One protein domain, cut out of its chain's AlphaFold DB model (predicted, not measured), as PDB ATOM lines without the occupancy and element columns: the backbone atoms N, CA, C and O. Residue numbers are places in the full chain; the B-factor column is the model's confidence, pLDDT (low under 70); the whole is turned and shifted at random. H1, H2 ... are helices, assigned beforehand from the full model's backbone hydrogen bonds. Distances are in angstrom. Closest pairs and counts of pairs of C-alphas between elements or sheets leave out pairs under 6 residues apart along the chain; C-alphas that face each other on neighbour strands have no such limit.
ATOM      1  N   GLU A 277     144.638 174.346 214.206       51.78
ATOM      2  CA  GLU A 277     144.484 175.021 212.918       51.78
ATOM      3  C   GLU A 277     143.366 176.072 213.036       51.78
ATOM      4  O   GLU A 277     142.243 175.733 213.430       51.78
ATOM      5  N   PRO A 278     143.630 177.362 212.751       60.75
ATOM      6  CA  PRO A 278     142.619 178.382 212.958       60.75
ATOM      7  C   PRO A 278     141.430 178.059 212.053       60.75
ATOM      8  O   PRO A 278     141.602 177.892 210.848       60.75
ATOM      9  N   ALA A 279     140.212 178.033 212.601       60.50
ATOM     10  CA  ALA A 279     138.972 177.757 211.855       60.50
ATOM     11  C   ALA A 279     138.810 178.612 210.569       60.50
ATOM     12  O   ALA A 279     138.068 178.267 209.646       60.50
ATOM     13  N   SER A 280     139.543 179.726 210.480       62.78
ATOM     14  CA  SER A 280     139.702 180.563 209.287       62.78
ATOM     15  C   SER A 280     140.372 179.849 208.094       62.78
ATOM     16  O   SER A 280     139.944 180.036 206.949       62.78
ATOM     17  N   ALA A 281     141.375 178.997 208.328       66.44
ATOM     18  CA  ALA A 281     142.058 178.220 207.290       66.44
ATOM     19  C   ALA A 281     141.125 177.159 206.686       66.44
ATOM     20  O   ALA A 281     141.021 177.040 205.462       66.44
ATOM     21  N   GLU A 282     140.338 176.471 207.517       68.56
ATOM     22  CA  GLU A 282     139.339 175.506 207.048       68.56
ATOM     23  C   GLU A 282     138.224 176.189 206.236       68.56
ATOM     24  O   GLU A 282     137.836 175.717 205.160       68.56
ATOM     25  N   MET A 283     137.749 177.358 206.683       68.00
ATOM     26  CA  MET A 283     136.779 178.157 205.924       68.00
ATOM     27  C   MET A 283     137.338 178.642 204.579       68.00
ATOM     28  O   MET A 283     136.620 178.620 203.571       68.00
ATOM     29  N   SER A 284     138.611 179.035 204.536       76.44
ATOM     30  CA  SER A 284     139.295 179.456 203.306       76.44
ATOM     31  C   SER A 284     139.462 178.283 202.333       76.44
ATOM     32  O   SER A 284     139.094 178.394 201.160       76.44
ATOM     33  N   ASN A 285     139.853 177.109 202.836       80.38
ATOM     34  CA  ASN A 285     139.913 175.866 202.063       80.38
ATOM     35  C   ASN A 285     138.535 175.451 201.525       80.38
ATOM     36  O   ASN A 285     138.407 175.039 200.366       80.38
ATOM     37  N   ARG A 286     137.468 175.616 202.316       82.56
ATOM     38  CA  ARG A 286     136.088 175.348 201.879       82.56
ATOM     39  C   ARG A 286     135.653 176.278 200.745       82.56
ATOM     40  O   ARG A 286     135.032 175.811 199.786       82.56
ATOM     41  N   ARG A 287     135.992 177.571 200.816       83.38
ATOM     42  CA  ARG A 287     135.726 178.545 199.739       83.38
ATOM     43  C   ARG A 287     136.505 178.203 198.468       83.38
ATOM     44  O   ARG A 287     135.914 178.217 197.388       83.38
ATOM     45  N   LEU A 288     137.774 177.813 198.590       84.81
ATOM     46  CA  LEU A 288     138.605 177.411 197.451       84.81
ATOM     47  C   LEU A 288     138.056 176.150 196.761       84.81
ATOM     48  O   LEU A 288     137.924 176.118 195.537       84.81
ATOM     49  N   ARG A 289     137.650 175.134 197.539       90.25
ATOM     50  CA  ARG A 289     137.004 173.912 197.019       90.25
ATOM     51  C   ARG A 289     135.694 174.223 196.288       90.25
ATOM     52  O   ARG A 289     135.447 173.673 195.219       90.25
ATOM     53  N   MET A 290     134.871 175.124 196.832       88.62
ATOM     54  CA  MET A 290     133.637 175.580 196.174       88.62
ATOM     55  C   MET A 290     133.919 176.316 194.858       88.62
ATOM     56  O   MET A 290     133.222 176.079 193.872       88.62
ATOM     57  N   ARG A 291     134.940 177.182 194.823       93.31
ATOM     58  CA  ARG A 291     135.347 177.897 193.606       93.31
ATOM     59  C   ARG A 291     135.821 176.928 192.522       93.31
ATOM     60  O   ARG A 291     135.287 176.982 191.418       93.31
ATOM     61  N   ARG A 292     136.705 175.980 192.863       93.81
ATOM     62  CA  ARG A 292     137.172 174.942 191.926       93.81
ATOM     63  C   ARG A 292     136.018 174.122 191.351       93.81
ATOM     64  O   ARG A 292     135.954 173.947 190.143       93.81
ATOM     65  N   ARG A 293     135.049 173.710 192.181       94.94
ATOM     66  CA  ARG A 293     133.849 172.996 191.702       94.94
ATOM     67  C   ARG A 293     133.010 173.824 190.727       94.94
ATOM     68  O   ARG A 293     132.482 173.270 189.772       94.94
ATOM     69  N   ARG A 294     132.869 175.139 190.944       95.06
ATOM     70  CA  ARG A 294     132.150 176.022 190.005       95.06
ATOM     71  C   ARG A 294     132.894 176.181 188.683       95.06
ATOM     72  O   ARG A 294     132.264 176.152 187.628       95.06
ATOM     73  N   GLU A 295     134.213 176.346 188.737       93.88
ATOM     74  CA  GLU A 295     135.066 176.432 187.548       93.88
ATOM     75  C   GLU A 295     135.020 175.124 186.746       93.88
ATOM     76  O   GLU A 295     134.828 175.153 185.531       93.88
ATOM     77  N   GLU A 296     135.080 173.981 187.429       93.25
ATOM     78  CA  GLU A 296     134.958 172.650 186.832       93.25
ATOM     79  C   GLU A 296     133.574 172.422 186.216       93.25
ATOM     80  O   GLU A 296     133.484 172.040 185.052       93.25
ATOM     81  N   TYR A 297     132.496 172.764 186.927       94.19
ATOM     82  CA  TYR A 297     131.138 172.694 186.384       94.19
ATOM     83  C   TYR A 297     130.985 173.557 185.126       94.19
ATOM     84  O   TYR A 297     130.469 173.100 184.111       94.19
ATOM     85  N   THR A 298     131.506 174.787 185.154       93.94
ATOM     86  CA  THR A 298     131.472 175.701 183.999       93.94
ATOM     87  C   THR A 298     132.289 175.155 182.825       93.94
ATOM     88  O   THR A 298     131.897 175.315 181.666       93.94
ATOM     89  N   ARG A 299     133.430 174.511 183.102       93.69
ATOM     90  CA  ARG A 299     134.258 173.848 182.088       93.69
ATOM     91  C   ARG A 299     133.513 172.673 181.454       93.69
ATOM     92  O   ARG A 299     133.463 172.603 180.229       93.69
ATOM     93  N   VAL A 300     132.905 171.803 182.261       89.56
ATOM     94  CA  VAL A 300     132.102 170.661 181.787       89.56
ATOM     95  C   VAL A 300     130.904 171.145 180.978       89.56
ATOM     96  O   VAL A 300     130.658 170.640 179.890       89.56
ATOM     97  N   GLN A 301     130.208 172.183 181.441       93.88
ATOM     98  CA  GLN A 301     129.077 172.766 180.723       93.88
ATOM     99  C   GLN A 301     129.496 173.325 179.353       93.88
ATOM    100  O   GLN A 301     128.808 173.101 178.360       93.88
ATOM    101  N   ARG A 302     130.656 173.994 179.264       94.94
ATOM    102  CA  ARG A 302     131.225 174.439 177.977       94.94
ATOM    103  C   ARG A 302     131.607 173.278 177.060       94.94
ATOM    104  O   ARG A 302     131.361 173.355 175.858       94.94
ATOM    105  N   LEU A 303     132.198 172.214 177.602       92.12
ATOM    106  CA  LEU A 303     132.519 171.008 176.833       92.12
ATOM    107  C   LEU A 303     131.253 170.323 176.307       92.12
ATOM    108  O   LEU A 303     131.206 169.971 175.135       92.12
ATOM    109  N   TRP A 304     130.206 170.227 177.124       93.31
ATOM    110  CA  TRP A 304     128.926 169.643 176.727       93.31
ATOM    111  C   TRP A 304     128.250 170.422 175.593       93.31
ATOM    112  O   TRP A 304     127.762 169.823 174.641       93.31
ATOM    113  N   LEU A 305     128.287 171.758 175.650       94.56
ATOM    114  CA  LEU A 305     127.734 172.614 174.595       94.56
ATOM    115  C   LEU A 305     128.553 172.583 173.296       94.56
ATOM    116  O   LEU A 305     127.992 172.770 172.223       94.56
ATOM    117  N   SER A 306     129.870 172.377 173.380       94.62
ATOM    118  CA  SER A 306     130.747 172.397 172.200       94.62
ATOM    119  C   SER A 306     130.924 171.029 171.545       94.62
ATOM    120  O   SER A 306     131.101 170.963 170.331       94.62
ATOM    121  N   ARG A 307     130.914 169.944 172.330       94.50
ATOM    122  CA  ARG A 307     131.235 168.576 171.888       94.50
ATOM    123  C   ARG A 307     130.398 167.535 172.649       94.50
ATOM    124  O   ARG A 307     130.938 166.784 173.468       94.50
ATOM    125  N   PRO A 308     129.075 167.482 172.419       92.50
ATOM    126  CA  PRO A 308     128.185 166.574 173.143       92.50
ATOM    127  C   PRO A 308     128.503 165.088 172.891       92.50
ATOM    128  O   PRO A 308     128.256 164.246 173.753       92.50
ATOM    129  N   ASP A 309     129.103 164.767 171.743       92.88
ATOM    130  CA  ASP A 309     129.522 163.426 171.325       92.88
ATOM    131  C   ASP A 309     130.638 162.832 172.200       92.88
ATOM    132  O   ASP A 309     130.647 161.627 172.460       92.88
ATOM    133  N   LEU A 310     131.564 163.667 172.683       85.50
ATOM    134  CA  LEU A 310     132.633 163.223 173.580       85.50
ATOM    135  C   LEU A 310     132.125 162.975 174.999       85.50
ATOM    136  O   LEU A 310     132.511 161.987 175.616       85.50
ATOM    137  N   VAL A 311     131.231 163.833 175.494       83.12
ATOM    138  CA  VAL A 311     130.672 163.680 176.845       83.12
ATOM    139  C   VAL A 311     129.782 162.438 176.930       83.12
ATOM    140  O   VAL A 311     129.807 161.733 177.934       83.12
ATOM    141  N   ALA A 312     129.050 162.114 175.858       83.69
ATOM    142  CA  ALA A 312     128.242 160.898 175.799       83.69
ATOM    143  C   ALA A 312     129.083 159.613 175.924       83.69
ATOM    144  O   ALA A 312     128.618 158.666 176.547       83.69
ATOM    145  N   LYS A 313     130.315 159.596 175.390       85.56
ATOM    146  CA  LYS A 313     131.243 158.451 175.479       85.56
ATOM    147  C   LYS A 313     131.903 158.279 176.846       85.56
ATOM    148  O   LYS A 313     132.363 157.189 177.148       85.56
ATOM    149  N   GLU A 314     132.016 159.346 177.634       81.81
ATOM    150  CA  GLU A 314     132.646 159.306 178.963       81.81
ATOM    151  C   GLU A 314     131.653 158.878 180.060       81.81
ATOM    152  O   GLU A 314     132.057 158.410 181.121       81.81
ATOM    153  N   ILE A 315     130.348 159.025 179.797       78.44
ATOM    154  CA  ILE A 315     129.259 158.646 180.713       78.44
ATOM    155  C   ILE A 315     128.762 157.205 180.464       78.44
ATOM    156  O   ILE A 315     128.183 156.608 181.373       78.44
ATOM    157  N   SER A 316     128.963 156.657 179.260       67.94
ATOM    158  CA  SER A 316     128.576 155.292 178.853       67.94
ATOM    159  C   SER A 316     129.648 154.252 179.159       67.94
ATOM    160  O   SER A 316     129.291 153.193 179.717       67.94
TER     161      SER A 316
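What this domain is: This is residues 277 to 316 of the 316 residues of the protein "C2H2-type domain-containing protein" of Apolygus lucorum (UniProt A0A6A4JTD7). One long helix, H1, runs nearly the whole length of the model, and a short helix, H2, turns off sharply at its far end and makes a corner with it, like the hook on a long shaft. The printed part has 40 residues with two named helices, H1 then H2, and no named strand; its class is all helix. It is extended, with a radius of gyration of the C-alphas of 15.3 A, and spans 46 by 18 by 6 A, its long axis made by H1.

How they stand to each other: H1, residues 279 to 306, is joined by a tight link of 1 residue, Arg 307, to H2, residues 308 to 315. The two are close but not clearly touching, with 2 pairs of C-alphas within 8 A. Their closest C-alphas, those of Trp 304 and Val 311, are 6.2 A apart. They run opposite ways at a steep tilt of 53 degrees. Residues 277 to 299, of which 279 to 299 belong to H1, stand free. In H1 every O i to N i+4 pair is within hydrogen-bond range; in H2 it is 3 of 4.

Where its parts are: H1 begins at C-alpha 279, at (138.972, 177.757, 211.855), and ends at C-alpha 306, at (130.747, 172.397, 172.200), 40.9 A from first to last C-alpha. H2 measures 11.0 A from C-alpha 308 to C-alpha 315, which is at (129.259, 158.646, 180.713).

The domain as a whole: The two C-alphas farthest apart, those of Pro 278 and Asp 309, are 46.1 A apart. The printed part has no cut and ends at residue 316, the chain's last residue. The mean pLDDT of the printed part is 84.3; residues 277 to 283 and residue 316 are under 70.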